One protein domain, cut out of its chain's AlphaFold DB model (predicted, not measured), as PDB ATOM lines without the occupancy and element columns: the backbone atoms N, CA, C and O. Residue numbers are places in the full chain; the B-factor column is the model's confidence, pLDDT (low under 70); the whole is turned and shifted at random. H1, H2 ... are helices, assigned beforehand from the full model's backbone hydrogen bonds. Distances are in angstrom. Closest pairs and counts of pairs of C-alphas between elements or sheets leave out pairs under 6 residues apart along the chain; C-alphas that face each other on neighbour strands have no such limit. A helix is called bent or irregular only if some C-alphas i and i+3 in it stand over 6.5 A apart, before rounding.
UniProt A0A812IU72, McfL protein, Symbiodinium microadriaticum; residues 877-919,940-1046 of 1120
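What this domain is: This is residues 877 to 919 and 940 to 1046 of the 1120 residues of the protein "McfL protein" of Symbiodinium microadriaticum (UniProt A0A812IU72). The longest helix, H1, runs along one side of an up-and-down bundle of three helices, H5, H6 and H7, in which each helix runs against the one before it in the chain; H8 packs on H7 at the far side of the bundle from H1. Three short helices lie beside H1: H3 and H4 pack on it, and H2 packs on H3 and H6. The printed part has 150 residues, with eight named helices in the order H1 to H8 and no named strand; the class is all helix. The whole is compact, with a radius of gyration of the C-alphas of 15.8 A and spans of 46 by 40 by 25 A.

Where its parts are: Find C-alpha 887 at (160.880, 169.040, 87.715); from there H1 runs through residues 887 to 919, 48.4 A, to C-alpha 919 at (185.346, 146.768, 52.363). After the cut come H2, residues 941 to 946, H3, residues 951 to 959, and H4, residues 962 to 969. Next read H5, residues 972 to 987, 23.2 A; H6, residues 991 to 1008, 24.7 A; and H7, residues 1010 to 1026, 24.9 A. H8, residues 1030 to 1043, 20.0 A, ends at C-alpha 1043, (161.186, 178.067, 50.278). H6 has a kink of 40 degrees near residue 1000; it is neither bent nor irregular, but only just: C-alphas 1000 and 1003 are 6.3 A apart.

How they stand to each other: Start at H1, whose residues 895 to 906 alone touch H5, opposite ways at a shallow tilt of 13 degrees; the closest C-alphas, Leu 906 and Asn 974, are 6.8 A apart. With residues 903 to 907 alone H1 touches H3, closest at Ala 903 and Ala 953, C-alphas 5.2 A apart. With residues 906 to 913 alone it touches H4 at a steep tilt of 66 degrees, closest at the C-alphas of Ala 910 and Thr 968, 5.7 A. H2 touches residues 993 to 1000 of H6, closest at the C-alphas of Ile 942 and Tyr 996, 5.7 A. Helical hairpins join H5 to H6, closest C-alphas Ile 982 and Cys 994 at 5.1 A, and H6 to H7, Ala 1005 and Leu 1013 at 4.7 A. H7 and H8 also form a hairpin, with the C-alphas of Cys 1021 and Ala 1033 closest at 4.1 A. H1 and H8 are apart. Every O i to N i+4 pair is within hydrogen-bond range in H1, H2, H3, H4, H7 and H8; H5 has 11 of 12 and H6 11 of 14.

The domain as a whole: The two C-alphas farthest apart, Asp 919 and Phe 1028, are 50.0 A apart. Residues 920 to 939 are not printed, and C-alphas 919 and 940 stand 27.4 A apart across this cut. The links from H2 to H3 through H7 to H8 are tight. Look for low confidence at residues 940 to 948, with pLDDT under 70; the mean of the printed part is 88.8.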
ATOM      1  N   ASN A 877     159.620 164.360  65.479       79.50
ATOM      2  CA  ASN A 877     159.487 165.169  66.693       79.50
ATOM      3  C   ASN A 877     159.426 164.292  67.962       79.50
ATOM      4  O   ASN A 877     159.043 164.751  69.030       79.50
ATOM      5  N   THR A 878     159.809 163.014  67.865       82.81
ATOM      6  CA  THR A 878     159.616 162.000  68.914       82.81
ATOM      7  C   THR A 878     160.178 162.411  70.274       82.81
ATOM      8  O   THR A 878     159.629 162.033  71.304       82.81
ATOM      9  N   TRP A 879     161.295 163.137  70.301       85.50
ATOM     10  CA  TRP A 879     161.912 163.588  71.548       85.50
ATOM     11  C   TRP A 879     161.370 164.932  71.999       85.50
ATOM     12  O   TRP A 879     161.145 165.140  73.192       85.50
ATOM     13  N   SER A 880     161.140 165.838  71.053       81.88
ATOM     14  CA  SER A 880     160.543 167.130  71.343       81.88
ATOM     15  C   SER A 880     159.074 167.036  71.727       81.88
ATOM     16  O   SER A 880     158.604 167.982  72.340       81.88
ATOM     17  N   ASP A 881     158.386 165.919  71.494       86.75
ATOM     18  CA  ASP A 881     157.014 165.669  71.949       86.75
ATOM     19  C   ASP A 881     156.946 165.131  73.387       86.75
ATOM     20  O   ASP A 881     155.901 165.239  74.023       86.75
ATOM     21  N   ILE A 882     158.063 164.666  73.964       89.12
ATOM     22  CA  ILE A 882     158.091 164.193  75.357       89.12
ATOM     23  C   ILE A 882     157.678 165.329  76.309       89.12
ATOM     24  O   ILE A 882     158.090 166.491  76.166       89.12
ATOM     25  N   GLU A 883     156.850 164.991  77.294       87.19
ATOM     26  CA  GLU A 883     156.470 165.891  78.375       87.19
ATOM     27  C   GLU A 883     157.570 165.980  79.444       87.19
ATOM     28  O   GLU A 883     158.066 164.976  79.957       87.19
ATOM     29  N   PHE A 884     157.937 167.205  79.818       89.19
ATOM     30  CA  PHE A 884     159.000 167.495  80.786       89.19
ATOM     31  C   PHE A 884     158.404 167.850  82.158       89.19
ATOM     32  O   PHE A 884     158.504 168.984  82.634       89.19
ATOM     33  N   HIS A 885     157.747 166.870  82.787       90.56
ATOM     34  CA  HIS A 885     157.059 167.021  84.080       90.56
ATOM     35  C   HIS A 885     157.889 166.593  85.305       90.56
ATOM     36  O   HIS A 885     157.402 166.674  86.432       90.56
ATOM     37  N   GLY A 886     159.143 166.167  85.126       85.31
ATOM     38  CA  GLY A 886     159.988 165.621  86.198       85.31
ATOM     39  C   GLY A 886     160.586 166.654  87.166       85.31
ATOM     40  O   GLY A 886     161.459 166.304  87.962       85.31
ATOM     41  N   GLY A 887     160.174 167.922  87.082       86.94
ATOM     42  CA  GLY A 887     160.880 169.040  87.715       86.94
ATOM     43  C   GLY A 887     162.268 169.266  87.104       86.94
ATOM     44  O   GLY A 887     162.675 168.560  86.187       86.94
ATOM     45  N   GLU A 888     163.018 170.250  87.607       86.19
ATOM     46  CA  GLU A 888     164.325 170.630  87.040       86.19
ATOM     47  C   GLU A 888     165.305 169.445  86.961       86.19
ATOM     48  O   GLU A 888     165.875 169.185  85.905       86.19
ATOM     49  N   MET A 889     165.436 168.668  88.044       85.50
ATOM     50  CA  MET A 889     166.333 167.507  88.083       85.50
ATOM     51  C   MET A 889     165.885 166.366  87.165       85.50
ATOM     52  O   MET A 889     166.692 165.865  86.388       85.50
ATOM     53  N   GLY A 890     164.614 165.951  87.231       90.00
ATOM     54  CA  GLY A 890     164.122 164.841  86.407       90.00
ATOM     55  C   GLY A 890     164.157 165.175  84.915       90.00
ATOM     56  O   GLY A 890     164.449 164.316  84.083       90.00
ATOM     57  N   ASN A 891     163.930 166.444  84.580       91.62
ATOM     58  CA  ASN A 891     164.063 166.940  83.222       91.62
ATOM     59  C   ASN A 891     165.525 166.948  82.757       91.62
ATOM     60  O   ASN A 891     165.798 166.478  81.654       91.62
ATOM     61  N   ALA A 892     166.466 167.394  83.596       88.75
ATOM     62  CA  ALA A 892     167.895 167.339  83.285       88.75
ATOM     63  C   ALA A 892     168.380 165.894  83.045       88.75
ATOM     64  O   ALA A 892     169.069 165.634  82.061       88.75
ATOM     65  N   GLU A 893     167.950 164.934  83.873       90.31
ATOM     66  CA  GLU A 893     168.259 163.506  83.685       90.31
ATOM     67  C   GLU A 893     167.680 162.940  82.377       90.31
ATOM     68  O   GLU A 893     168.303 162.099  81.718       90.31
ATOM     69  N   LEU A 894     166.477 163.377  81.992       90.06
ATOM     70  CA  LEU A 894     165.860 162.988  80.727       90.06
ATOM     71  C   LEU A 894     166.629 163.567  79.533       90.06
ATOM     72  O   LEU A 894     166.922 162.822  78.599       90.06
ATOM     73  N   VAL A 895     166.997 164.852  79.576       91.88
ATOM     74  CA  VAL A 895     167.828 165.493  78.542       91.88
ATOM     75  C   VAL A 895     169.145 164.734  78.375       91.88
ATOM     76  O   VAL A 895     169.469 164.316  77.265       91.88
ATOM     77  N   GLU A 896     169.846 164.451  79.474       89.56
ATOM     78  CA  GLU A 896     171.119 163.720  79.460       89.56
ATOM     79  C   GLU A 896     170.973 162.306  78.859       89.56
ATOM     80  O   GLU A 896     171.843 161.809  78.136       89.56
ATOM     81  N   ARG A 897     169.848 161.630  79.123       90.88
ATOM     82  CA  ARG A 897     169.547 160.319  78.529       90.88
ATOM     83  C   ARG A 897     169.354 160.409  77.015       90.88
ATOM     84  O   ARG A 897     169.850 159.536  76.301       90.88
ATOM     85  N   LEU A 898     168.640 161.424  76.533       90.50
ATOM     86  CA  LEU A 898     168.410 161.647  75.102       90.50
ATOM     87  C   LEU A 898     169.718 162.022  74.388       90.50
ATOM     88  O   LEU A 898     170.018 161.471  73.330       90.50
ATOM     89  N   GLU A 899     170.562 162.848  75.012       90.62
ATOM     90  CA  GLU A 899     171.923 163.143  74.535       90.62
ATOM     91  C   GLU A 899     172.755 161.857  74.386       90.62
ATOM     92  O   GLU A 899     173.354 161.617  73.335       90.62
ATOM     93  N   ARG A 900     172.730 160.965  75.388       86.94
ATOM     94  CA  ARG A 900     173.409 159.656  75.315       86.94
ATOM     95  C   ARG A 900     172.870 158.764  74.195       86.94
ATOM     96  O   ARG A 900     173.653 158.090  73.525       86.94
ATOM     97  N   GLN A 901     171.558 158.755  73.967       88.38
ATOM     98  CA  GLN A 901     170.964 158.012  72.851       88.38
ATOM     99  C   GLN A 901     171.412 158.571  71.497       88.38
ATOM    100  O   GLN A 901     171.737 157.796  70.596       88.38
ATOM    101  N   PHE A 902     171.485 159.899  71.364       91.12
ATOM    102  CA  PHE A 902     171.952 160.535  70.135       91.12
ATOM    103  C   PHE A 902     173.423 160.215  69.868       91.12
ATOM    104  O   PHE A 902     173.779 159.816  68.759       91.12
ATOM    105  N   ALA A 903     174.266 160.303  70.899       88.19
ATOM    106  CA  ALA A 903     175.666 159.908  70.818       88.19
ATOM    107  C   ALA A 903     175.834 158.460  70.336       88.19
ATOM    108  O   ALA A 903     176.590 158.206  69.398       88.19
ATOM    109  N   ALA A 904     175.095 157.517  70.928       87.25
ATOM    110  CA  ALA A 904     175.144 156.112  70.530       87.25
ATOM    111  C   ALA A 904     174.715 155.908  69.064       87.25
ATOM    112  O   ALA A 904     175.307 155.096  68.349       87.25
ATOM    113  N   GLN A 905     173.723 156.671  68.591       88.81
ATOM    114  CA  GLN A 905     173.307 156.653  67.189       88.81
ATOM    115  C   GLN A 905     174.422 157.153  66.258       88.81
ATOM    116  O   GLN A 905     174.725 156.484  65.270       88.81
ATOM    117  N   LEU A 906     175.073 158.274  66.594       89.12
ATOM    118  CA  LEU A 906     176.198 158.811  65.818       89.12
ATOM    119  C   LEU A 906     177.356 157.810  65.733       89.12
ATOM    120  O   LEU A 906     177.903 157.604  64.647       89.12
ATOM    121  N   VAL A 907     177.691 157.152  66.850       87.94
ATOM    122  CA  VAL A 907     178.722 156.101  66.893       87.94
ATOM    123  C   VAL A 907     178.357 154.964  65.946       87.94
ATOM    124  O   VAL A 907     179.169 154.582  65.104       87.94
ATOM    125  N   LYS A 908     177.118 154.468  66.017       89.06
ATOM    126  CA  LYS A 908     176.649 153.376  65.157       89.06
ATOM    127  C   LYS A 908     176.706 153.746  63.671       89.06
ATOM    128  O   LYS A 908     177.218 152.952  62.883       89.06
ATOM    129  N   SER A 909     176.218 154.930  63.290       89.88
ATOM    130  CA  SER A 909     176.290 155.428  61.905       89.88
ATOM    131  C   SER A 909     177.736 155.505  61.417       89.88
ATOM    132  O   SER A 909     178.078 154.968  60.367       89.88
ATOM    133  N   ALA A 910     178.620 156.105  62.212       90.12
ATOM    134  CA  ALA A 910     180.034 156.202  61.875       90.12
ATOM    135  C   ALA A 910     180.713 154.833  61.716       90.12
ATOM    136  O   ALA A 910     181.482 154.631  60.780       90.12
ATOM    137  N   GLU A 911     180.416 153.865  62.584       90.00
ATOM    138  CA  GLU A 911     180.971 152.512  62.486       90.00
ATOM    139  C   GLU A 911     180.485 151.744  61.256       90.00
ATOM    140  O   GLU A 911     181.228 150.922  60.715       90.00
ATOM    141  N   VAL A 912     179.248 151.981  60.814       88.19
ATOM    142  CA  VAL A 912     178.744 151.445  59.543       88.19
ATOM    143  C   VAL A 912     179.536 152.048  58.381       88.19
ATOM    144  O   VAL A 912     180.082 151.297  57.575       88.19
ATOM    145  N   ARG A 913     179.724 153.374  58.349       87.50
ATOM    146  CA  ARG A 913     180.519 154.048  57.302       87.50
ATOM    147  C   ARG A 913     181.970 153.570  57.251       87.50
ATOM    148  O   ARG A 913     182.489 153.300  56.173       87.50
ATOM    149  N   ILE A 914     182.620 153.443  58.410       87.12
ATOM    150  CA  ILE A 914     184.003 152.949  58.501       87.12
ATOM    151  C   ILE A 914     184.100 151.518  57.959       87.12
ATOM    152  O   ILE A 914     185.094 151.182  57.315       87.12
ATOM    153  N   ARG A 915     183.099 150.667  58.223       87.81
ATOM    154  CA  ARG A 915     183.065 149.297  57.693       87.81
ATOM    155  C   ARG A 915     182.938 149.283  56.174       87.81
ATOM    156  O   ARG A 915     183.791 148.673  55.544       87.81
ATOM    157  N   HIS A 916     181.984 150.026  55.608       83.69
ATOM    158  CA  HIS A 916     181.829 150.126  54.151       83.69
ATOM    159  C   HIS A 916     183.118 150.587  53.468       83.69
ATOM    160  O   HIS A 916     183.580 149.930  52.545       83.69
ATOM    161  N   ARG A 917     183.781 151.622  54.003       86.06
ATOM    162  CA  ARG A 917     185.062 152.074  53.444       86.06
ATOM    163  C   ARG A 917     186.136 150.987  53.473       86.06
ATOM    164  O   ARG A 917     186.870 150.833  52.509       86.06
ATOM    165  N   LYS A 918     186.250 150.236  54.573       87.88
ATOM    166  CA  LYS A 918     187.233 149.145  54.675       87.88
ATOM    167  C   LYS A 918     186.965 148.021  53.683       87.88
ATOM    168  O   LYS A 918     187.907 147.342  53.287       87.88
ATOM    169  N   ASP A 919     185.707 147.785  53.342       81.38
ATOM    170  CA  ASP A 919     185.346 146.768  52.363       81.38
ATOM    171  C   ASP A 919     185.599 147.278  50.931       81.38
ATOM    172  O   ASP A 919     186.179 146.534  50.140       81.38
ATOM    173  N   ASP A 940     185.577 169.223  67.495       65.75
ATOM    174  CA  ASP A 940     184.345 169.882  67.052       65.75
ATOM    175  C   ASP A 940     183.551 170.257  68.315       65.75
ATOM    176  O   ASP A 940     182.824 169.437  68.882       65.75
ATOM    177  N   GLY A 941     183.765 171.486  68.805       60.69
ATOM    178  CA  GLY A 941     183.297 171.966  70.112       60.69
ATOM    179  C   GLY A 941     181.784 171.854  70.324       60.69
ATOM    180  O   GLY A 941     181.308 171.982  71.447       60.69
ATOM    181  N   ILE A 942     181.035 171.584  69.257       63.25
ATOM    182  CA  ILE A 942     179.588 171.404  69.258       63.25
ATOM    183  C   ILE A 942     179.207 170.034  69.828       63.25
ATOM    184  O   ILE A 942     178.319 169.961  70.674       63.25
ATOM    185  N   LEU A 943     179.907 168.960  69.448       66.94
ATOM    186  CA  LEU A 943     179.677 167.634  70.037       66.94
ATOM    187  C   LEU A 943     180.267 167.539  71.439       66.94
ATOM    188  O   LEU A 943     179.668 166.916  72.307       66.94
ATOM    189  N   ASP A 944     181.374 168.230  71.700       67.81
ATOM    190  CA  ASP A 944     181.943 168.294  73.048       67.81
ATOM    191  C   ASP A 944     181.061 169.063  74.038       67.81
ATOM    192  O   ASP A 944     181.168 168.831  75.241       67.81
ATOM    193  N   LEU A 945     180.207 169.978  73.567       63.34
ATOM    194  CA  LEU A 945     179.273 170.709  74.421       63.34
ATOM    195  C   LEU A 945     177.916 170.005  74.531       63.34
ATOM    196  O   LEU A 945     177.402 169.879  75.641       63.34
ATOM    197  N   ALA A 946     177.358 169.534  73.411       60.09
ATOM    198  CA  ALA A 946     176.066 168.846  73.384       60.09
ATOM    199  C   ALA A 946     176.140 167.426  73.966       60.09
ATOM    200  O   ALA A 946     175.159 166.930  74.501       60.09
ATOM    201  N   LEU A 947     177.304 166.772  73.881       67.44
ATOM    202  CA  LEU A 947     177.530 165.401  74.354       67.44
ATOM    203  C   LEU A 947     178.648 165.354  75.398       67.44
ATOM    204  O   LEU A 947     179.339 164.343  75.533       67.44
ATOM    205  N   LYS A 948     178.843 166.459  76.129       68.12
ATOM    206  CA  LYS A 948     179.976 166.653  77.040       68.12
ATOM    207  C   LYS A 948     180.166 165.492  78.004       68.12
ATOM    208  O   LYS A 948     181.305 165.123  78.264       68.12
ATOM    209  N   ASP A 949     179.088 164.897  78.490       72.56
ATOM    210  CA  ASP A 949     179.153 163.833  79.492       72.56
ATOM    211  C   ASP A 949     179.020 162.421  78.892       72.56
ATOM    212  O   ASP A 949     179.044 161.422  79.611       72.56
ATOM    213  N   CYS A 950     178.981 162.303  77.559       78.00
ATOM    214  CA  CYS A 950     178.998 161.024  76.862       78.00
ATOM    215  C   CYS A 950     180.429 160.639  76.448       78.00
ATOM    216  O   CYS A 950     180.993 161.165  75.486       78.00
ATOM    217  N   GLN A 951     181.023 159.681  77.168       80.81
ATOM    218  CA  GLN A 951     182.365 159.166  76.859       80.81
ATOM    219  C   GLN A 951     182.458 158.592  75.438       80.81
ATOM    220  O   GLN A 951     183.461 158.816  74.761       80.81
ATOM    221  N   ASP A 952     181.401 157.929  74.965       76.81
ATOM    222  CA  ASP A 952     181.361 157.328  73.629       76.81
ATOM    223  C   ASP A 952     181.388 158.389  72.520       76.81
ATOM    224  O   ASP A 952     182.077 158.218  71.515       76.81
ATOM    225  N   ALA A 953     180.714 159.529  72.722       75.06
ATOM    226  CA  ALA A 953     180.757 160.651  71.788       75.06
ATOM    227  C   ALA A 953     182.160 161.257  71.684       75.06
ATOM    228  O   ALA A 953     182.646 161.496  70.581       75.06
ATOM    229  N   ARG A 954     182.840 161.448  72.822       80.44
ATOM    230  CA  ARG A 954     184.234 161.926  72.847       80.44
ATOM    231  C   ARG A 954     185.194 160.935  72.189       80.44
ATOM    232  O   ARG A 954     186.121 161.326  71.481       80.44
ATOM    233  N   ALA A 955     184.981 159.638  72.400       82.69
ATOM    234  CA  ALA A 955     185.745 158.606  71.708       82.69
ATOM    235  C   ALA A 955     185.493 158.647  70.191       82.69
ATOM    236  O   ALA A 955     186.393 158.368  69.405       82.69
ATOM    237  N   LEU A 956     184.288 159.025  69.758       80.56
ATOM    238  CA  LEU A 956     183.972 159.179  68.344       80.56
ATOM    239  C   LEU A 956     184.637 160.410  67.719       80.56
ATOM    240  O   LEU A 956     185.245 160.286  66.659       80.56
ATOM    241  N   THR A 957     184.563 161.575  68.371       80.31
ATOM    242  CA  THR A 957     185.164 162.827  67.864       80.31
ATOM    243  C   THR A 957     186.684 162.767  67.787       80.31
ATOM    244  O   THR A 957     187.279 163.454  66.967       80.31
ATOM    245  N   THR A 958     187.314 161.920  68.602       83.88
ATOM    246  CA  THR A 958     188.757 161.642  68.532       83.88
ATOM    247  C   THR A 958     189.124 160.610  67.463       83.88
ATOM    248  O   THR A 958     190.260 160.604  66.995       83.88
ATOM    249  N   ARG A 959     188.186 159.738  67.064       85.00
ATOM    250  CA  ARG A 959     188.393 158.700  66.038       85.00
ATOM    251  C   ARG A 959     188.091 159.171  64.617       85.00
ATOM    252  O   ARG A 959     188.702 158.648  63.691       85.00
ATOM    253  N   LEU A 960     187.120 160.066  64.448       85.19
ATOM    254  CA  LEU A 960     186.689 160.572  63.145       85.19
ATOM    255  C   LEU A 960     187.370 161.898  62.829       85.19
ATOM    256  O   LEU A 960     187.437 162.788  63.676       85.19
ATOM    257  N   ASN A 961     187.791 162.076  61.581       87.62
ATOM    258  CA  ASN A 961     188.173 163.396  61.101       87.62
ATOM    259  C   ASN A 961     186.927 164.288  60.889       87.62
ATOM    260  O   ASN A 961     185.776 163.837  60.907       87.62
ATOM    261  N   LYS A 962     187.144 165.591  60.678       85.25
ATOM    262  CA  LYS A 962     186.057 166.575  60.521       85.25
ATOM    263  C   LYS A 962     185.117 166.258  59.353       85.25
ATOM    264  O   LYS A 962     183.923 166.562  59.425       85.25
ATOM    265  N   GLU A 963     185.633 165.690  58.269       88.50
ATOM    266  CA  GLU A 963     184.856 165.362  57.071       88.50
ATOM    267  C   GLU A 963     183.969 164.144  57.309       88.50
ATOM    268  O   GLU A 963     182.775 164.197  57.021       88.50
ATOM    269  N   GLU A 964     184.518 163.094  57.920       90.00
ATOM    270  CA  GLU A 964     183.779 161.905  58.339       90.00
ATOM    271  C   GLU A 964     182.678 162.269  59.322       90.00
ATOM    272  O   GLU A 964     181.535 161.862  59.142       90.00
ATOM    273  N   LEU A 965     182.994 163.104  60.311       90.00
ATOM    274  CA  LEU A 965     182.013 163.566  61.276       90.00
ATOM    275  C   LEU A 965     180.899 164.380  60.608       90.00
ATOM    276  O   LEU A 965     179.718 164.184  60.897       90.00
ATOM    277  N   THR A 966     181.268 165.269  59.678       91.56
ATOM    278  CA  THR A 966     180.302 166.020  58.867       91.56
ATOM    279  C   THR A 966     179.420 165.072  58.064       91.56
ATOM    280  O   THR A 966     178.211 165.283  57.994       91.56
ATOM    281  N   ALA A 967     180.002 164.030  57.474       91.75
ATOM    282  CA  ALA A 967     179.281 163.055  56.674       91.75
ATOM    283  C   ALA A 967     178.331 162.203  57.530       91.75
ATOM    284  O   ALA A 967     177.175 162.047  57.148       91.75
ATOM    285  N   THR A 968     178.770 161.746  58.707       93.31
ATOM    286  CA  THR A 968     177.934 161.047  59.692       93.31
ATOM    287  C   THR A 968     176.762 161.919  60.131       93.31
ATOM    288  O   THR A 968     175.618 161.473  60.089       93.31
ATOM    289  N   LEU A 969     177.008 163.178  60.507       93.25
ATOM    290  CA  LEU A 969     175.941 164.084  60.939       93.25
ATOM    291  C   LEU A 969     174.989 164.471  59.792       93.25
ATOM    292  O   LEU A 969     173.822 164.752  60.044       93.25
ATOM    293  N   SER A 970     175.465 164.464  58.542       93.38
ATOM    294  CA  SER A 970     174.652 164.765  57.352       93.38
ATOM    295  C   SER A 970     173.675 163.647  56.970       93.38
ATOM    296  O   SER A 970     172.833 163.860  56.094       93.38
ATOM    297  N   GLU A 971     173.775 162.463  57.580       91.88
ATOM    298  CA  GLU A 971     172.811 161.382  57.357       91.88
ATOM    299  C   GLU A 971     171.413 161.804  57.837       91.88
ATOM    300  O   GLU A 971     171.308 162.314  58.957       91.88
ATOM    301  N   PRO A 972     170.340 161.571  57.048       90.31
ATOM    302  CA  PRO A 972     168.967 161.979  57.368       90.31
ATOM    303  C   PRO A 972     168.550 161.713  58.820       90.31
ATOM    304  O   PRO A 972     168.122 162.631  59.519       90.31
ATOM    305  N   ARG A 973     168.762 160.490  59.327       89.06
ATOM    306  CA  ARG A 973     168.430 160.127  60.717       89.06
ATOM    307  C   ARG A 973     169.169 160.980  61.749       89.06
ATOM    308  O   ARG A 973     168.582 161.346  62.764       89.06
ATOM    309  N   ASN A 974     170.441 161.298  61.514       93.38
ATOM    310  CA  ASN A 974     171.269 162.036  62.471       93.38
ATOM    311  C   ASN A 974     170.919 163.522  62.488       93.38
ATOM    312  O   ASN A 974     170.737 164.089  63.564       93.38
ATOM    313  N   ILE A 975     170.750 164.136  61.315       93.81
ATOM    314  CA  ILE A 975     170.312 165.532  61.230       93.81
ATOM    315  C   ILE A 975     168.875 165.701  61.760       93.81
ATOM    316  O   ILE A 975     168.598 166.669  62.467       93.81
ATOM    317  N   GLY A 976     167.986 164.731  61.513       91.88
ATOM    318  CA  GLY A 976     166.625 164.706  62.056       91.88
ATOM    319  C   GLY A 976     166.601 164.659  63.584       91.88
ATOM    320  O   GLY A 976     165.934 165.482  64.207       91.88
ATOM    321  N   VAL A 977     167.385 163.762  64.193       92.25
ATOM    322  CA  VAL A 977     167.510 163.669  65.660       92.25
ATOM    323  C   VAL A 977     168.165 164.917  66.255       92.25
ATOM    324  O   VAL A 977     167.722 165.386  67.299       92.25
ATOM    325  N   ALA A 978     169.161 165.511  65.590       94.00
ATOM    326  CA  ALA A 978     169.766 166.759  66.054       94.00
ATOM    327  C   ALA A 978     168.751 167.921  66.084       94.00
ATOM    328  O   ALA A 978     168.708 168.686  67.048       94.00
ATOM    329  N   LEU A 979     167.902 168.035  65.052       94.31
ATOM    330  CA  LEU A 979     166.813 169.021  64.999       94.31
ATOM    331  C   LEU A 979     165.724 168.762  66.050       94.31
ATOM    332  O   LEU A 979     165.146 169.713  66.578       94.31
ATOM    333  N   ASP A 980     165.455 167.497  66.365       93.69
ATOM    334  CA  ASP A 980     164.513 167.090  67.413       93.69
ATOM    335  C   ASP A 980     165.060 167.413  68.820       93.69
ATOM    336  O   ASP A 980     164.370 168.003  69.656       93.69
ATOM    337  N   LEU A 981     166.355 167.160  69.051       94.12
ATOM    338  CA  LEU A 981     167.062 167.492  70.292       94.12
ATOM    339  C   LEU A 981     167.086 169.008  70.569       94.12
ATOM    340  O   LEU A 981     166.987 169.429  71.719       94.12
ATOM    341  N   ILE A 982     167.108 169.855  69.534       95.62
ATOM    342  CA  ILE A 982     166.918 171.306  69.714       95.62
ATOM    343  C   ILE A 982     165.547 171.614  70.341       95.62
ATOM    344  O   ILE A 982     165.452 172.499  71.192       95.62
ATOM    345  N   GLY A 983     164.492 170.880  69.970       93.81
ATOM    346  CA  GLY A 983     163.170 171.011  70.590       93.81
ATOM    347  C   GLY A 983     163.166 170.608  72.070       93.81
ATOM    348  O   GLY A 983     162.568 171.305  72.890       93.81
ATOM    349  N   VAL A 984     163.902 169.551  72.423       94.38
ATOM    350  CA  VAL A 984     164.140 169.135  73.818       94.38
ATOM    351  C   VAL A 984     164.821 170.248  74.617       94.38
ATOM    352  O   VAL A 984     164.342 170.628  75.687       94.38
ATOM    353  N   TYR A 985     165.897 170.825  74.086       95.56
ATOM    354  CA  TYR A 985     166.612 171.923  74.737       95.56
ATOM    355  C   TYR A 985     165.745 173.178  74.892       95.56
ATOM    356  O   TYR A 985     165.765 173.812  75.948       95.56
ATOM    357  N   LEU A 986     164.920 173.506  73.890       94.94
ATOM    358  CA  LEU A 986     163.979 174.627  73.959       94.94
ATOM    359  C   LEU A 986     162.957 174.457  75.093       94.94
ATOM    360  O   LEU A 986     162.691 175.423  75.810       94.94
ATOM    361  N   LYS A 987     162.414 173.246  75.289       93.50
ATOM    362  CA  LYS A 987     161.485 172.938  76.395       93.50
ATOM    363  C   LYS A 987     162.143 173.050  77.778       93.50
ATOM    364  O   LYS A 987     161.457 173.356  78.749       93.50
ATOM    365  N   ASN A 988     163.461 172.866  77.852       93.56
ATOM    366  CA  ASN A 988     164.251 172.924  79.088       93.56
ATOM    367  C   ASN A 988     165.025 174.236  79.271       93.56
ATOM    368  O   ASN A 988     165.861 174.337  80.163       93.56
ATOM    369  N   TYR A 989     164.747 175.252  78.447       93.81
ATOM    370  CA  TYR A 989     165.418 176.556  78.484       93.81
ATOM    371  C   TYR A 989     166.952 176.493  78.316       93.81
ATOM    372  O   TYR A 989     167.650 177.452  78.647       93.81
ATOM    373  N   GLU A 990     167.488 175.427  77.713       94.06
ATOM    374  CA  GLU A 990     168.915 175.280  77.383       94.06
ATOM    375  C   GLU A 990     169.257 175.982  76.053       94.06
ATOM    376  O   GLU A 990     169.828 175.401  75.129       94.06
ATOM    377  N   ILE A 991     168.885 177.260  75.944       95.31
ATOM    378  CA  ILE A 991     168.901 178.029  74.686       95.31
ATOM    379  C   ILE A 991     170.306 178.128  74.073       95.31
ATOM    380  O   ILE A 991     170.446 178.105  72.851       95.31
ATOM    381  N   ASP A 992     171.348 178.199  74.904       89.50
ATOM    382  CA  ASP A 992     172.731 178.232  74.426       89.50
ATOM    383  C   ASP A 992     173.097 176.926  73.709       89.50
ATOM    384  O   ASP A 992     173.656 176.974  72.616       89.50
ATOM    385  N   LYS A 993     172.715 175.758  74.255       92.88
ATOM    386  CA  LYS A 993     172.948 174.463  73.595       92.88
ATOM    387  C   LYS A 993     172.220 174.379  72.254       92.88
ATOM    388  O   LYS A 993     172.807 173.897  71.287       92.88
ATOM    389  N   CYS A 994     170.981 174.880  72.174       95.06
ATOM    390  CA  CYS A 994     170.253 174.949  70.904       95.06
ATOM    391  C   CYS A 994     171.060 175.690  69.831       95.06
ATOM    392  O   CYS A 994     171.144 175.220  68.699       95.06
ATOM    393  N   ASP A 995     171.638 176.840  70.191       92.88
ATOM    394  CA  ASP A 995     172.401 177.688  69.275       92.88
ATOM    395  C   ASP A 995     173.632 176.957  68.724       92.88
ATOM    396  O   ASP A 995     173.843 176.916  67.514       92.88
ATOM    397  N   TYR A 996     174.379 176.271  69.595       89.25
ATOM    398  CA  TYR A 996     175.537 175.476  69.176       89.25
ATOM    399  C   TYR A 996     175.164 174.339  68.220       89.25
ATOM    400  O   TYR A 996     175.861 174.116  67.230       89.25
ATOM    401  N   VAL A 997     174.065 173.621  68.478       92.88
ATOM    402  CA  VAL A 997     173.609 172.561  67.562       92.88
ATOM    403  C   VAL A 997     173.164 173.157  66.224       92.88
ATOM    404  O   VAL A 997     173.512 172.623  65.167       92.88
ATOM    405  N   LEU A 998     172.448 174.285  66.240       95.50
ATOM    406  CA  LEU A 998     172.002 174.978  65.028       95.50
ATOM    407  C   LEU A 998     173.168 175.475  64.168       95.50
ATOM    408  O   LEU A 998     173.116 175.299  62.949       95.50
ATOM    409  N   ASP A 999     174.228 176.016  64.770       92.81
ATOM    410  CA  ASP A 999     175.432 176.459  64.051       92.81
ATOM    411  C   ASP A 999     176.057 175.327  63.220       92.81
ATOM    412  O   ASP A 999     176.609 175.570  62.142       92.81
ATOM    413  N   ARG A1000     175.919 174.070  63.669       91.19
ATOM    414  CA  ARG A1000     176.365 172.902  62.898       91.19
ATOM    415  C   ARG A1000     175.343 172.419  61.887       91.19
ATOM    416  O   ARG A1000     175.715 172.080  60.765       91.19
ATOM    417  N   VAL A1001     174.085 172.327  62.301       94.56
ATOM    418  CA  VAL A1001     173.031 171.641  61.551       94.56
ATOM    419  C   VAL A1001     172.479 172.505  60.419       94.56
ATOM    420  O   VAL A1001     172.223 171.979  59.337       94.56
ATOM    421  N   VAL A1002     172.348 173.822  60.608       96.31
ATOM    422  CA  VAL A1002     171.794 174.727  59.586       96.31
ATOM    423  C   VAL A1002     172.611 174.693  58.284       96.31
ATOM    424  O   VAL A1002     171.998 174.553  57.226       96.31
ATOM    425  N   PRO A1003     173.962 174.736  58.285       96.00
ATOM    426  CA  PRO A1003     174.745 174.557  57.057       96.00
ATOM    427  C   PRO A1003     174.502 173.218  56.342       96.00
ATOM    428  O   PRO A1003     174.465 173.176  55.111       96.00
ATOM    429  N   LEU A1004     174.310 172.125  57.089       95.31
ATOM    430  CA  LEU A1004     174.030 170.802  56.512       95.31
ATOM    431  C   LEU A1004     172.622 170.748  55.914       95.31
ATOM    432  O   LEU A1004     172.442 170.265  54.795       95.31
ATOM    433  N   ALA A1005     171.645 171.320  56.617       95.31
ATOM    434  CA  ALA A1005     170.281 171.472  56.133       95.31
ATOM    435  C   ALA A1005     170.219 172.362  54.881       95.31
ATOM    436  O   ALA A1005     169.509 172.025  53.941       95.31
ATOM    437  N   ARG A1006     171.020 173.437  54.805       95.69
ATOM    438  CA  ARG A1006     171.165 174.269  53.593       95.69
ATOM    439  C   ARG A1006     171.697 173.473  52.409       95.69
ATOM    440  O   ARG A1006     171.183 173.627  51.308       95.69
ATOM    441  N   LYS A1007     172.699 172.616  52.631       94.38
ATOM    442  CA  LYS A1007     173.245 171.744  51.581       94.38
ATOM    443  C   LYS A1007     172.206 170.737  51.078       94.38
ATOM    444  O   LYS A1007     172.207 170.429  49.892       94.38
ATOM    445  N   LYS A1008     171.338 170.236  51.965       91.88
ATOM    446  CA  LYS A1008     170.218 169.352  51.602       91.88
ATOM    447  C   LYS A1008     169.053 170.101  50.939       91.88
ATOM    448  O   LYS A1008     168.415 169.548  50.053       91.88
ATOM    449  N   GLY A1009     168.802 171.350  51.326       91.00
ATOM    450  CA  GLY A1009     167.706 172.169  50.807       91.00
ATOM    451  C   GLY A1009     166.319 171.673  51.231       91.00
ATOM    452  O   GLY A1009     166.176 170.879  52.162       91.00
ATOM    453  N   GLY A1010     165.281 172.174  50.557       88.50
ATOM    454  CA  GLY A1010     163.898 171.715  50.724       88.50
ATOM    455  C   GLY A1010     163.388 171.754  52.169       88.50
ATOM    456  O   GLY A1010     163.623 172.707  52.915       88.50
ATOM    457  N   THR A1011     162.686 170.696  52.572       85.62
ATOM    458  CA  THR A1011     162.044 170.590  53.890       85.62
ATOM    459  C   THR A1011     163.041 170.518  55.052       85.62
ATOM    460  O   THR A1011     162.729 170.991  56.146       85.62
ATOM    461  N   TRP A1012     164.263 170.018  54.822       90.75
ATOM    462  CA  TRP A1012     165.351 170.060  55.806       90.75
ATOM    463  C   TRP A1012     165.702 171.489  56.191       90.75
ATOM    464  O   TRP A1012     165.812 171.810  57.377       90.75
ATOM    465  N   LEU A1013     165.869 172.346  55.182       93.81
ATOM    466  CA  LEU A1013     166.188 173.747  55.397       93.81
ATOM    467  C   LEU A1013     165.031 174.467  56.094       93.81
ATOM    468  O   LEU A1013     165.278 175.165  57.072       93.81
ATOM    469  N   ILE A1014     163.786 174.226  55.673       89.69
ATOM    470  CA  ILE A1014     162.595 174.795  56.328       89.69
ATOM    471  C   ILE A1014     162.563 174.425  57.819       89.69
ATOM    472  O   ILE A1014     162.461 175.314  58.662       89.69
ATOM    473  N   LYS A1015     162.737 173.142  58.171       92.06
ATOM    474  CA  LYS A1015     162.740 172.701  59.578       92.06
ATOM    475  C   LYS A1015     163.895 173.303  60.381       92.06
ATOM    476  O   LYS A1015     163.704 173.712  61.525       92.06
ATOM    477  N   ALA A1016     165.095 173.360  59.806       95.38
ATOM    478  CA  ALA A1016     166.249 173.950  60.478       95.38
ATOM    479  C   ALA A1016     166.066 175.456  60.718       95.38
ATOM    480  O   ALA A1016     166.405 175.950  61.795       95.38
ATOM    481  N   LEU A1017     165.496 176.177  59.748       95.75
ATOM    482  CA  LEU A1017     165.169 177.596  59.878       95.75
ATOM    483  C   LEU A1017     164.042 177.839  60.887       95.75
ATOM    484  O   LEU A1017     164.105 178.829  61.611       95.75
ATOM    485  N   ASP A1018     163.059 176.941  60.991       93.81
ATOM    486  CA  ASP A1018     161.986 177.041  61.989       93.81
ATOM    487  C   ASP A1018     162.558 176.946  63.412       93.81
ATOM    488  O   ASP A1018     162.343 177.831  64.249       93.81
ATOM    489  N   LYS A1019     163.413 175.943  63.661       95.50
ATOM    490  CA  LYS A1019     164.138 175.826  64.937       95.50
ATOM    491  C   LYS A1019     165.054 177.027  65.187       95.50
ATOM    492  O   LYS A1019     165.091 177.529  66.312       95.50
ATOM    493  N   LEU A1020     165.749 177.523  64.159       96.88
ATOM    494  CA  LEU A1020     166.568 178.733  64.255       96.88
ATOM    495  C   LEU A1020     165.728 179.949  64.656       96.88
ATOM    496  O   LEU A1020     166.109 180.665  65.580       96.88
ATOM    497  N   CYS A1021     164.571 180.155  64.029       96.56
ATOM    498  CA  CYS A1021     163.638 181.224  64.369       96.56
ATOM    499  C   CYS A1021     163.209 181.143  65.843       96.56
ATOM    500  O   CYS A1021     163.360 182.121  66.583       96.56
ATOM    501  N   ALA A1022     162.761 179.969  66.300       95.44
ATOM    502  CA  ALA A1022     162.338 179.763  67.686       95.44
ATOM    503  C   ALA A1022     163.456 180.088  68.696       95.44
ATOM    504  O   ALA A1022     163.225 180.802  69.678       95.44
ATOM    505  N   VAL A1023     164.682 179.623  68.438       96.19
ATOM    506  CA  VAL A1023     165.852 179.891  69.291       96.19
ATOM    507  C   VAL A1023     166.198 181.379  69.300       96.19
ATOM    508  O   VAL A1023     166.352 181.964  70.374       96.19
ATOM    509  N   ARG A1024     166.251 182.030  68.131       96.69
ATOM    510  CA  ARG A1024     166.561 183.464  68.023       96.69
ATOM    511  C   ARG A1024     165.517 184.326  68.734       96.69
ATOM    512  O   ARG A1024     165.898 185.260  69.438       96.69
ATOM    513  N   MET A1025     164.233 183.968  68.668       93.62
ATOM    514  CA  MET A1025     163.184 184.644  69.442       93.62
ATOM    515  C   MET A1025     163.410 184.530  70.954       93.62
ATOM    516  O   MET A1025     163.344 185.536  71.663       93.62
ATOM    517  N   LYS A1026     163.751 183.339  71.465       94.19
ATOM    518  CA  LYS A1026     164.056 183.134  72.897       94.19
ATOM    519  C   LYS A1026     165.337 183.846  73.348       94.19
ATOM    520  O   LYS A1026     165.448 184.224  74.513       94.19
ATOM    521  N   GLN A1027     166.273 184.086  72.431       92.69
ATOM    522  CA  GLN A1027     167.471 184.900  72.658       92.69
ATOM    523  C   GLN A1027     167.224 186.413  72.537       92.69
ATOM    524  O   GLN A1027     168.175 187.182  72.664       92.69
ATOM    525  N   PHE A1028     165.982 186.857  72.309       91.62
ATOM    526  CA  PHE A1028     165.638 188.262  72.041       91.62
ATOM    527  C   PHE A1028     166.306 188.827  70.773       91.62
ATOM    528  O   PHE A1028     166.511 190.031  70.645       91.62
ATOM    529  N   ARG A1029     166.623 187.961  69.804       92.25
ATOM    530  CA  ARG A1029     167.192 188.306  68.491       92.25
ATOM    531  C   ARG A1029     166.096 188.291  67.420       92.25
ATOM    532  O   ARG A1029     166.156 187.526  66.461       92.25
ATOM    533  N   ALA A1030     165.073 189.126  67.603       94.69
ATOM    534  CA  ALA A1030     163.866 189.118  66.769       94.69
ATOM    535  C   ALA A1030     164.139 189.399  65.280       94.69
ATOM    536  O   ALA A1030     163.471 188.836  64.419       94.69
ATOM    537  N   TYR A1031     165.150 190.213  64.963       93.75
ATOM    538  CA  TYR A1031     165.547 190.465  63.576       93.75
ATOM    539  C   TYR A1031     166.104 189.206  62.895       93.75
ATOM    540  O   TYR A1031     165.710 188.880  61.781       93.75
ATOM    541  N   ASP A1032     166.967 188.451  63.576       93.12
ATOM    542  CA  ASP A1032     167.529 187.215  63.020       93.12
ATOM    543  C   ASP A1032     166.454 186.136  62.843       93.12
ATOM    544  O   ASP A1032     166.462 185.405  61.853       93.12
ATOM    545  N   ALA A1033     165.500 186.068  63.777       96.56
ATOM    546  CA  ALA A1033     164.320 185.218  63.644       96.56
ATOM    547  C   ALA A1033     163.472 185.616  62.426       96.56
ATOM    548  O   ALA A1033     163.106 184.761  61.619       96.56
ATOM    549  N   LEU A1034     163.233 186.919  62.241       97.50
ATOM    550  CA  LEU A1034     162.516 187.453  61.084       97.50
ATOM    551  C   LEU A1034     163.213 187.101  59.763       97.50
ATOM    552  O   LEU A1034     162.541 186.767  58.789       97.50
ATOM    553  N   MET A1035     164.547 187.153  59.714       97.12
ATOM    554  CA  MET A1035     165.304 186.766  58.519       97.12
ATOM    555  C   MET A1035     165.157 185.274  58.203       97.12
ATOM    556  O   MET A1035     164.971 184.927  57.039       97.12
ATOM    557  N   ALA A1036     165.162 184.407  59.221       96.62
ATOM    558  CA  ALA A1036     164.894 182.982  59.035       96.62
ATOM    559  C   ALA A1036     163.462 182.727  58.520       96.62
ATOM    560  O   ALA A1036     163.285 181.928  57.605       96.62
ATOM    561  N   LEU A1037     162.453 183.444  59.036       97.12
ATOM    562  CA  LEU A1037     161.061 183.339  58.567       97.12
ATOM    563  C   LEU A1037     160.881 183.799  57.118       97.12
ATOM    564  O   LEU A1037     160.178 183.143  56.358       97.12
ATOM    565  N   LYS A1038     161.533 184.893  56.714       96.69
ATOM    566  CA  LYS A1038     161.508 185.355  55.315       96.69
ATOM    567  C   LYS A1038     162.129 184.343  54.364       96.69
ATOM    568  O   LYS A1038     161.668 184.194  53.240       96.69
ATOM    569  N   GLU A1039     163.180 183.659  54.805       96.81
ATOM    570  CA  GLU A1039     163.771 182.582  54.021       96.81
ATOM    571  C   GLU A1039     162.828 181.373  53.934       96.81
ATOM    572  O   GLU A1039     162.650 180.831  52.848       96.81
ATOM    573  N   ILE A1040     162.157 181.000  55.029       94.62
ATOM    574  CA  ILE A1040     161.113 179.963  55.009       94.62
ATOM    575  C   ILE A1040     160.002 180.321  54.013       94.62
ATOM    576  O   ILE A1040     159.661 179.493  53.174       94.62
ATOM    577  N   GLU A1041     159.482 181.550  54.058       95.12
ATOM    578  CA  GLU A1041     158.421 182.038  53.162       95.12
ATOM    579  C   GLU A1041     158.806 181.904  51.674       95.12
ATOM    580  O   GLU A1041     157.954 181.608  50.843       95.12
ATOM    581  N   GLN A1042     160.092 182.049  51.334       94.50
ATOM    582  CA  GLN A1042     160.598 181.867  49.965       94.50
ATOM    583  C   GLN A1042     160.767 180.397  49.553       94.50
ATOM    584  O   GLN A1042     160.792 180.097  48.360       94.50
ATOM    585  N   LEU A1043     160.942 179.492  50.518       88.44
ATOM    586  CA  LEU A1043     161.186 178.067  50.278       88.44
ATOM    587  C   LEU A1043     159.899 177.245  50.199       88.44
ATOM    588  O   LEU A1043     159.922 176.131  49.676       88.44
ATOM    589  N   VAL A1044     158.800 177.757  50.749       83.81
ATOM    590  CA  VAL A1044     157.518 177.051  50.821       83.81
ATOM    591  C   VAL A1044     156.870 177.046  49.431       83.81
ATOM    592  O   VAL A1044     156.571 178.110  48.894       83.81
ATOM    593  N   PRO A1045     156.667 175.866  48.813       81.56
ATOM    594  CA  PRO A1045     156.258 175.785  47.411       81.56
ATOM    595  C   PRO A1045     154.743 175.904  47.204       81.56
ATOM    596  O   PRO A1045     154.295 175.981  46.062       81.56
ATOM    597  N   PHE A1046     153.961 175.870  48.285       82.50
ATOM    598  CA  PHE A1046     152.505 175.825  48.256       82.50
ATOM    599  C   PHE A1046     151.897 177.125  48.778       82.50
ATOM    600  O   PHE A1046     152.505 177.847  49.571       82.50
TER     601      PHE A1046